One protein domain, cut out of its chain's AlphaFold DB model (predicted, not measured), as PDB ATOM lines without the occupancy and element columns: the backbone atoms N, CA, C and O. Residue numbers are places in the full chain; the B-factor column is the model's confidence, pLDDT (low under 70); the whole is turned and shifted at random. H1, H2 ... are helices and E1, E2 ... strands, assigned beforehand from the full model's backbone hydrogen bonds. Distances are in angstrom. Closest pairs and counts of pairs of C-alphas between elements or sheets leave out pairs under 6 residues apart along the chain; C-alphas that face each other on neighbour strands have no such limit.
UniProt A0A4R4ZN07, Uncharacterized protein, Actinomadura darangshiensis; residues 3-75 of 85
ATOM      1  N   PRO A   3     178.931 136.944 299.778       74.00
ATOM      2  CA  PRO A   3     179.776 136.281 300.762       74.00
ATOM      3  C   PRO A   3     180.806 135.392 300.053       74.00
ATOM      4  O   PRO A   3     180.503 134.744 299.048       74.00
ATOM      5  N   VAL A   4     182.027 135.335 300.579       77.88
ATOM      6  CA  VAL A   4     183.040 134.391 300.097       77.88
ATOM      7  C   VAL A   4     182.622 132.986 300.526       77.88
ATOM      8  O   VAL A   4     182.395 132.722 301.706       77.88
ATOM      9  N   THR A   5     182.489 132.081 299.557       76.06
ATOM     10  CA  THR A   5     182.079 130.696 299.807       76.06
ATOM     11  C   THR A   5     183.279 129.816 300.140       76.06
ATOM     12  O   THR A   5     184.262 129.738 299.407       76.06
ATOM     13  N   THR A   6     183.169 129.096 301.251       78.75
ATOM     14  CA  THR A   6     184.169 128.165 301.779       78.75
ATOM     15  C   THR A   6     183.645 126.722 301.746       78.75
ATOM     16  O   THR A   6     182.439 126.487 301.612       78.75
ATOM     17  N   PRO A   7     184.509 125.700 301.901       83.25
ATOM     18  CA  PRO A   7     184.061 124.314 302.055       83.25
ATOM     19  C   PRO A   7     183.061 124.111 303.203       83.25
ATOM     20  O   PRO A   7     182.136 123.314 303.070       83.25
ATOM     21  N   ALA A   8     183.194 124.872 304.292       75.38
ATOM     22  CA  ALA A   8     182.270 124.810 305.419       75.38
ATOM     23  C   ALA A   8     180.857 125.295 305.047       75.38
ATOM     24  O   ALA A   8     179.876 124.783 305.579       75.38
ATOM     25  N   ASP A   9     180.731 126.237 304.108       76.69
ATOM     26  CA  ASP A   9     179.423 126.691 303.615       76.69
ATOM     27  C   ASP A   9     178.713 125.604 302.805       76.69
ATOM     28  O   ASP A   9     177.503 125.419 302.931       76.69
ATOM     29  N   ARG A  10     179.473 124.828 302.019       79.75
ATOM     30  CA  ARG A  10     178.938 123.643 301.334       79.75
ATOM     31  C   ARG A  10     178.466 122.584 302.323       79.75
ATOM     32  O   ARG A  10     177.402 122.010 302.105       79.75
ATOM     33  N   GLN A  11     179.224 122.350 303.393       79.75
ATOM     34  CA  GLN A  11     178.850 121.374 304.416       79.75
ATOM     35  C   GLN A  11     177.567 121.780 305.140       79.75
ATOM     36  O   GLN A  11     176.636 120.987 305.217       79.75
ATOM     37  N   ALA A  12     177.485 123.029 305.597       77.25
ATOM     38  CA  ALA A  12     176.304 123.536 306.287       77.25
ATOM     39  C   ALA A  12     175.050 123.428 305.396       77.25
ATOM     40  O   ALA A  12     174.018 122.920 305.831       77.25
ATOM     41  N   ARG A  13     175.174 123.768 304.101       79.69
ATOM     42  CA  ARG A  13     174.099 123.578 303.114       79.69
ATOM     43  C   ARG A  13     173.696 122.110 302.957       79.69
ATOM     44  O   ARG A  13     172.505 121.825 302.903       79.69
ATOM     45  N   HIS A  14     174.658 121.190 302.874       80.88
ATOM     46  CA  HIS A  14     174.374 119.754 302.782       80.88
ATOM     47  C   HIS A  14     173.654 119.243 304.039       80.88
ATOM     48  O   HIS A  14     172.762 118.400 303.956       80.88
ATOM     49  N   GLU A  15     174.040 119.733 305.208       83.56
ATOM     50  CA  GLU A  15     173.487 119.315 306.494       83.56
ATOM     51  C   GLU A  15     172.207 120.088 306.878       83.56
ATOM     52  O   GLU A  15     171.620 119.821 307.924       83.56
ATOM     53  N   GLY A  16     171.746 121.026 306.043       78.94
ATOM     54  CA  GLY A  16     170.491 121.756 306.237       78.94
ATOM     55  C   GLY A  16     170.525 122.835 307.325       78.94
ATOM     56  O   GLY A  16     169.469 123.242 307.806       78.94
ATOM     57  N   TRP A  17     171.706 123.316 307.719       69.06
ATOM     58  CA  TRP A  17     171.867 124.388 308.709       69.06
ATOM     59  C   TRP A  17     172.725 125.537 308.169       69.06
ATOM     60  O   TRP A  17     173.436 125.411 307.175       69.06
ATOM     61  N   LYS A  18     172.625 126.707 308.809       66.75
ATOM     62  CA  LYS A  18     173.386 127.910 308.443       66.75
ATOM     63  C   LYS A  18     174.635 128.011 309.315       66.75
ATOM     64  O   LYS A  18     174.577 127.744 310.514       66.75
ATOM     65  N   ARG A  19     175.753 128.466 308.744       67.25
ATOM     66  CA  ARG A  19     176.912 128.847 309.564       67.25
ATOM     67  C   ARG A  19     176.599 130.141 310.312       67.25
ATOM     68  O   ARG A  19     176.267 131.140 309.684       67.25
ATOM     69  N   ALA A  20     176.770 130.126 311.632       67.06
ATOM     70  CA  ALA A  20     176.689 131.306 312.499       67.06
ATOM     71  C   ALA A  20     178.042 132.039 312.630       67.06
ATOM     72  O   ALA A  20     178.308 132.697 313.630       67.06
ATOM     73  N   ASP A  21     178.944 131.858 311.661       69.94
ATOM     74  CA  ASP A  21     180.284 132.436 311.725       69.94
ATOM     75  C   ASP A  21     180.228 133.944 311.457       69.94
ATOM     76  O   ASP A  21     180.002 134.383 310.328       69.94
ATOM     77  N   HIS A  22     180.431 134.729 312.512       68.25
ATOM     78  CA  HIS A  22     180.427 136.187 312.456       68.25
ATOM     79  C   HIS A  22     181.662 136.771 311.745       68.25
ATOM     80  O   HIS A  22     181.649 137.950 311.393       68.25
ATOM     81  N   ALA A  23     182.709 135.974 311.498       74.12
ATOM     82  CA  ALA A  23     183.940 136.393 310.821       74.12
ATOM     83  C   ALA A  23     183.928 136.090 309.310       74.12
ATOM     84  O   ALA A  23     184.966 135.834 308.703       74.12
ATOM     85  N   ARG A  24     182.749 136.082 308.682       76.62
ATOM     86  CA  ARG A  24     182.611 135.751 307.260       76.62
ATOM     87  C   ARG A  24     183.201 136.844 306.372       76.62
ATOM     88  O   ARG A  24     182.932 138.020 306.584       76.62
ATOM     89  N   GLU A  25     183.954 136.463 305.350       83.25
ATOM     90  CA  GLU A  25     184.455 137.418 304.361       83.25
ATOM     91  C   GLU A  25     183.377 137.774 303.328       83.25
ATOM     92  O   GLU A  25     182.609 136.919 302.873       83.25
ATOM     93  N   TYR A  26     183.346 139.038 302.916       80.38
ATOM     94  CA  TYR A  26     182.436 139.569 301.908       80.38
ATOM     95  C   TYR A  26     183.213 140.283 300.818       80.38
ATOM     96  O   TYR A  26     184.071 141.118 301.100       80.38
ATOM     97  N   ARG A  27     182.853 140.011 299.562       85.12
ATOM     98  CA  ARG A  27     183.328 140.779 298.413       85.12
ATOM     99  C   ARG A  27     182.306 141.851 298.053       85.12
ATOM    100  O   ARG A  27     181.158 141.545 297.701       85.12
ATOM    101  N   LEU A  28     182.734 143.107 298.107       84.31
ATOM    102  CA  LEU A  28     181.985 144.249 297.599       84.31
ATOM    103  C   LEU A  28     182.558 144.652 296.244       84.31
ATOM    104  O   LEU A  28     183.771 144.737 296.068       84.31
ATOM    105  N   THR A  29     181.667 144.917 295.299       84.25
ATOM    106  CA  THR A  29     181.993 145.418 293.964       84.25
ATOM    107  C   THR A  29     181.001 146.518 293.622       84.25
ATOM    108  O   THR A  29     179.796 146.271 293.690       84.25
ATOM    109  N   HIS A  30     181.504 147.699 293.282       83.12
ATOM    110  CA  HIS A  30     180.738 148.827 292.778       83.12
ATOM    111  C   HIS A  30     180.859 148.862 291.256       83.12
ATOM    112  O   HIS A  30     181.972 148.916 290.726       83.12
ATOM    113  N   TRP A  31     179.718 148.794 290.583       82.31
ATOM    114  CA  TRP A  31     179.610 148.826 289.133       82.31
ATOM    115  C   TRP A  31     178.860 150.092 288.739       82.31
ATOM    116  O   TRP A  31     177.780 150.327 289.279       82.31
ATOM    117  N   ASP A  32     179.423 150.856 287.810       79.31
ATOM    118  CA  ASP A  32     178.722 151.960 287.156       79.31
ATOM    119  C   ASP A  32     178.239 151.498 285.787       79.31
ATOM    120  O   ASP A  32     178.862 150.654 285.136       79.31
ATOM    121  N   TYR A  33     177.134 152.087 285.352       74.12
ATOM    122  CA  TYR A  33     176.547 151.851 284.045       74.12
ATOM    123  C   TYR A  33     176.698 153.098 283.190       74.12
ATOM    124  O   TYR A  33     176.442 154.211 283.656       74.12
ATOM    125  N   ASP A  34     177.076 152.906 281.931       71.19
ATOM    126  CA  ASP A  34     176.948 153.956 280.929       71.19
ATOM    127  C   ASP A  34     175.458 154.224 280.677       71.19
ATOM    128  O   ASP A  34     174.755 153.371 280.134       71.19
ATOM    129  N   ALA A  35     174.975 155.398 281.095       68.62
ATOM    130  CA  ALA A  35     173.568 155.790 281.010       68.62
ATOM    131  C   ALA A  35     173.023 155.774 279.572       68.62
ATOM    132  O   ALA A  35     171.829 155.549 279.384       68.62
ATOM    133  N   ASP A  36     173.893 155.953 278.574       67.94
ATOM    134  CA  ASP A  36     173.530 155.923 277.154       67.94
ATOM    135  C   ASP A  36     173.419 154.487 276.602       67.94
ATOM    136  O   ASP A  36     172.920 154.285 275.495       67.94
ATOM    137  N   GLN A  37     173.861 153.482 277.369       62.69
ATOM    138  CA  GLN A  37     173.760 152.054 277.041       62.69
ATOM    139  C   GLN A  37     172.670 151.328 277.838       62.69
ATOM    140  O   GLN A  37     172.427 150.147 277.602       62.69
ATOM    141  N   ILE A  38     171.967 152.030 278.733       61.62
ATOM    142  CA  ILE A  38     170.790 151.509 279.443       61.62
ATOM    143  C   ILE A  38     169.560 151.614 278.521       61.62
ATOM    144  O   ILE A  38     168.578 152.279 278.846       61.62
ATOM    145  N   ASP A  39     169.611 150.991 277.344       58.56
ATOM    146  CA  ASP A  39     168.441 150.815 276.479       58.56
ATOM    147  C   ASP A  39     168.217 149.318 276.218       58.56
ATOM    148  O   ASP A  39     169.099 148.610 275.729       58.56
ATOM    149  N   GLY A  40     167.035 148.811 276.584       61.91
ATOM    150  CA  GLY A  40     166.677 147.389 276.502       61.91
ATOM    151  C   GLY A  40     166.709 146.614 277.832       61.91
ATOM    152  O   GLY A  40     166.741 147.184 278.917       61.91
ATOM    153  N   PHE A  41     166.613 145.280 277.743       57.94
ATOM    154  CA  PHE A  41     166.508 144.357 278.892       57.94
ATOM    155  C   PHE A  41     167.856 143.771 279.357       57.94
ATOM    156  O   PHE A  41     167.857 142.914 280.241       57.94
ATOM    157  N   ASP A  42     168.979 144.191 278.764       61.78
ATOM    158  CA  ASP A  42     170.309 143.625 279.032       61.78
ATOM    159  C   ASP A  42     171.097 144.547 279.974       61.78
ATOM    160  O   ASP A  42     171.824 145.449 279.566       61.78
ATOM    161  N   TYR A  43     170.877 144.357 281.276       58.72
ATOM    162  CA  TYR A  43     171.397 145.214 282.348       58.72
ATOM    163  C   TYR A  43     172.869 144.951 282.701       58.72
ATOM    164  O   TYR A  43     173.300 145.293 283.803       58.72
ATOM    165  N   ASP A  44     173.638 144.292 281.839       62.03
ATOM    166  CA  ASP A  44     175.080 144.075 281.999       62.03
ATOM    167  C   ASP A  44     175.910 144.632 280.829       62.03
ATOM    168  O   ASP A  44     177.129 144.782 280.963       62.03
ATOM    169  N   ILE A  45     175.271 145.046 279.728       64.19
ATOM    170  CA  ILE A  45     175.931 145.800 278.660       64.19
ATOM    171  C   ILE A  45     176.257 147.205 279.185       64.19
ATOM    172  O   ILE A  45     175.398 147.925 279.687       64.19
ATOM    173  N   GLY A  46     177.535 147.583 279.110       65.31
ATOM    174  CA  GLY A  46     178.015 148.890 279.569       65.31
ATOM    175  C   GLY A  46     178.331 148.979 281.066       65.31
ATOM    176  O   GLY A  46     178.698 150.057 281.535       65.31
ATOM    177  N   ALA A  47     178.240 147.874 281.817       74.81
ATOM    178  CA  ALA A  47     178.672 147.832 283.211       74.81
ATOM    179  C   ALA A  47     180.205 147.861 283.313       74.81
ATOM    180  O   ALA A  47     180.901 147.010 282.751       74.81
ATOM    181  N   VAL A  48     180.749 148.792 284.091       77.00
ATOM    182  CA  VAL A  48     182.185 148.874 284.381       77.00
ATOM    183  C   VAL A  48     182.404 148.756 285.881       77.00
ATOM    184  O   VAL A  48     181.769 149.447 286.674       77.00
ATOM    185  N   LEU A  49     183.325 147.880 286.291       82.19
ATOM    186  CA  LEU A  49     183.729 147.770 287.691       82.19
ATOM    187  C   LEU A  49     184.544 149.008 288.076       82.19
ATOM    188  O   LEU A  49     185.675 149.175 287.620       82.19
ATOM    189  N   VAL A  50     183.990 149.842 288.947       82.56
ATOM    190  CA  VAL A  50     184.617 151.091 289.401       82.56
ATOM    191  C   VAL A  50     185.449 150.868 290.656       82.56
ATOM    192  O   VAL A  50     186.511 151.466 290.820       82.56
ATOM    193  N   GLN A  51     185.000 149.979 291.541       85.00
ATOM    194  CA  GLN A  51     185.708 149.688 292.784       85.00
ATOM    195  C   GLN A  51     185.401 148.277 293.289       85.00
ATOM    196  O   GLN A  51     184.282 147.786 293.159       85.00
ATOM    197  N   GLY A  52     186.382 147.620 293.907       87.81
ATOM    198  CA  GLY A  52     186.196 146.328 294.562       87.81
ATOM    199  C   GLY A  52     187.010 146.222 295.847       87.81
ATOM    200  O   GLY A  52     188.102 146.776 295.933       87.81
ATOM    201  N   THR A  53     186.481 145.521 296.849       89.69
ATOM    202  CA  THR A  53     187.189 145.232 298.104       89.69
ATOM    203  C   THR A  53     186.670 143.953 298.755       89.69
ATOM    204  O   THR A  53     185.547 143.516 298.488       89.69
ATOM    205  N   THR A  54     187.484 143.382 299.639       89.62
ATOM    206  CA  THR A  54     187.089 142.306 300.551       89.62
ATOM    207  C   THR A  54     187.094 142.846 301.978       89.62
ATOM    208  O   THR A  54     187.957 143.653 302.320       89.62
ATOM    209  N   VAL A  55     186.123 142.438 302.789       87.94
ATOM    210  CA  VAL A  55     185.988 142.819 304.205       87.94
ATOM    211  C   VAL A  55     185.604 141.605 305.036       87.94
ATOM    212  O   VAL A  55     184.954 140.695 304.513       87.94
ATOM    213  N   THR A  56     185.950 141.605 306.317       88.19
ATOM    214  CA  THR A  56     185.693 140.482 307.221       88.19
ATOM    215  C   THR A  56     184.649 140.857 308.266       88.19
ATOM    216  O   THR A  56     184.843 141.730 309.109       88.19
ATOM    217  N   GLY A  57     183.528 140.145 308.242       82.12
ATOM    218  CA  GLY A  57     182.428 140.312 309.179       82.12
ATOM    219  C   GLY A  57     181.562 141.547 308.919       82.12
ATOM    220  O   GLY A  57     181.825 142.391 308.061       82.12
ATOM    221  N   GLU A  58     180.479 141.638 309.689       80.12
ATOM    222  CA  GLU A  58     179.434 142.657 309.523       80.12
ATOM    223  C   GLU A  58     179.904 144.075 309.889       80.12
ATOM    224  O   GLU A  58     179.500 145.056 309.259       80.12
ATOM    225  N   ALA A  59     180.791 144.194 310.883       84.94
ATOM    226  CA  ALA A  59     181.306 145.483 311.338       84.94
ATOM    227  C   ALA A  59     182.159 146.169 310.257       84.94
ATOM    228  O   ALA A  59     181.906 147.326 309.921       84.94
ATOM    229  N   GLU A  60     183.123 145.453 309.668       87.44
ATOM    230  CA  GLU A  60     183.952 145.995 308.583       87.44
ATOM    231  C   GLU A  60     183.129 146.265 307.323       87.44
ATOM    232  O   GLU A  60     183.327 147.279 306.653       87.44
ATOM    233  N   LEU A  61     182.153 145.403 307.032       83.81
ATOM    234  CA  LEU A  61     181.217 145.603 305.934       83.81
ATOM    235  C   LEU A  61     180.401 146.889 306.097       83.81
ATOM    236  O   LEU A  61     180.287 147.663 305.148       83.81
ATOM    237  N   THR A  62     179.883 147.163 307.293       85.38
ATOM    238  CA  THR A  62     179.121 148.389 307.565       85.38
ATOM    239  C   THR A  62     179.990 149.634 307.408       85.38
ATOM    240  O   THR A  62     179.568 150.598 306.769       85.38
ATOM    241  N   VAL A  63     181.221 149.605 307.931       90.00
ATOM    242  CA  VAL A  63     182.193 150.699 307.763       90.00
ATOM    243  C   VAL A  63     182.494 150.937 306.283       90.00
ATOM    244  O   VAL A  63     182.513 152.083 305.836       90.00
ATOM    245  N   MET A  64     182.680 149.871 305.500       89.81
ATOM    246  CA  MET A  64     182.975 149.986 304.073       89.81
ATOM    247  C   MET A  64     181.795 150.549 303.272       89.81
ATOM    248  O   MET A  64     181.995 151.422 302.431       89.81
ATOM    249  N   LEU A  65     180.564 150.115 303.562       87.81
ATOM    250  CA  LEU A  65     179.362 150.664 302.924       87.81
ATOM    251  C   LEU A  65     179.213 152.162 303.216       87.81
ATOM    252  O   LEU A  65     178.993 152.947 302.295       87.81
ATOM    253  N   GLN A  66     179.420 152.577 304.467       88.81
ATOM    254  CA  GLN A  66     179.395 153.993 304.849       88.81
ATOM    255  C   GLN A  66     180.494 154.802 304.153       88.81
ATOM    256  O   GLN A  66     180.228 155.908 303.688       88.81
ATOM    257  N   ALA A  67     181.708 154.254 304.034       90.50
ATOM    258  CA  ALA A  67     182.807 154.899 303.317       90.50
ATOM    259  C   ALA A  67     182.494 155.107 301.826       90.50
ATOM    260  O   ALA A  67     182.973 156.067 301.227       90.50
ATOM    261  N   TRP A  68     181.672 154.237 301.236       89.69
ATOM    262  CA  TRP A  68     181.192 154.360 299.854       89.69
ATOM    263  C   TRP A  68     179.908 155.197 299.749       89.69
ATOM    264  O   TRP A  68     179.317 155.290 298.678       89.69
ATOM    265  N   ASN A  69     179.474 155.818 300.853       88.69
ATOM    266  CA  ASN A  69     178.240 156.594 300.964       88.69
ATOM    267  C   ASN A  69     176.972 155.788 300.612       88.69
ATOM    268  O   ASN A  69     175.956 156.342 300.186       88.69
ATOM    269  N   LEU A  70     177.034 154.468 300.803       84.19
ATOM    270  CA  LEU A  70     175.941 153.531 300.592       84.19
ATOM    271  C   LEU A  70     175.224 153.278 301.916       84.19
ATOM    272  O   LEU A  70     175.847 153.137 302.970       84.19
ATOM    273  N   ARG A  71     173.893 153.208 301.866       80.75
ATOM    274  CA  ARG A  71     173.076 152.956 303.051       80.75
ATOM    275  C   ARG A  71     172.930 151.453 303.288       80.75
ATOM    276  O   ARG A  71     172.397 150.773 302.414       80.75
ATOM    277  N   PRO A  72     173.360 150.930 304.450       75.50
ATOM    278  CA  PRO A  72     173.218 149.521 304.800       75.50
ATOM    279  C   PRO A  72     171.809 148.951 304.567       75.50
ATOM    280  O   PRO A  72     171.646 147.885 303.984       75.50
ATOM    281  N   ASP A  73     170.780 149.711 304.936       78.25
ATOM    282  CA  ASP A  73     169.360 149.359 304.815       78.25
ATOM    283  C   ASP A  73     168.859 149.174 303.372       78.25
ATOM    284  O   ASP A  73     167.779 148.625 303.169       78.25
ATOM    285  N   GLN A  74     169.633 149.591 302.367       76.50
ATOM    286  CA  GLN A  74     169.302 149.390 300.954       76.50
ATOM    287  C   GLN A  74     169.714 148.009 300.428       76.50
ATOM    288  O   GLN A  74     169.332 147.645 299.316       76.50
ATOM    289  N   PHE A  75     170.486 147.240 301.198       73.50
ATOM    290  CA  PHE A  75     170.961 145.922 300.795       73.50
ATOM    291  C   PHE A  75     170.194 144.823 301.525       73.50
ATOM    292  O   PHE A  75     170.013 144.865 302.739       73.50
TER     293      PHE A  75
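This is residues 3 to 75 of the 85 residues of an uncharacterized protein of Actinomadura darangshiensis (UniProt A0A4R4ZN07). A long, two-stranded ribbon, the hairpin of E1 and E2, makes the longest axis of the model, and H2 folds back from the end of E2 to pack on the part of the ribbon nearest that end. H1 lies beyond this same end, away from H2, while a long loop, residues 34 to 46, closes the hairpin at the far end. The printed part has 73 residues, with two named helices and two named strands in the order H1, E1, E2, H2. The sheet, in the order E1, E2, is antiparallel, and the class is mixed, helices and strands. The whole is loose, with a radius of gyration of the C-alphas of 16.0 A, and elongated, spanning 46 by 29 by 19 A.

Begin at Pro 3 and go on to C-alpha 7 at (184.061, 124.314, 302.055), where H1 starts; it runs through residues 7 to 15, 12.5 A from first to last C-alpha. Next find C-alpha 25 at (184.455, 137.418, 304.361), where E1 starts; it covers residues 25 to 33 and is 26.1 A long. E2, residues 47 to 56, is also 26.1 A long, and it bends by 60 degrees at residue 50. H2, residues 57 to 67, is 15.7 A long and ends at C-alpha 67, at (182.807, 154.899, 303.317).

Look first at E1 and E2, which are antiparallel neighbours and a hairpin, with 163 degrees between their directions. The C-alphas of Thr 29 and Gly 52 face each other at 4.3 A. N 28 and O 53 are 2.9 A apart and N 50 and O 30 are 2.8 A apart, both pairs within hydrogen-bond range. From E2 step straight into H2: their closest C-alphas are those of Val 55 and Leu 61, 5.8 A apart. The closest C-alphas of E1 and H2 are those of Glu 25 and Gly 57, 6.0 A apart. H1 is apart from E2 and from H2. In H1 and H2 every O i to N i+4 pair is within hydrogen-bond range.

The two C-alphas farthest apart are those of Glu 15 and Asp 36, at 46.9 A. The printed part has no cut. The link from H1 to E1 is short, with 9 residues, the link from E1 to E2 is long, with 13, and the link from E2 to H2 is tight. The mean pLDDT of the printed part is 77.6, and you will find values under 70 at residues 17 to 22 and 35 to 46.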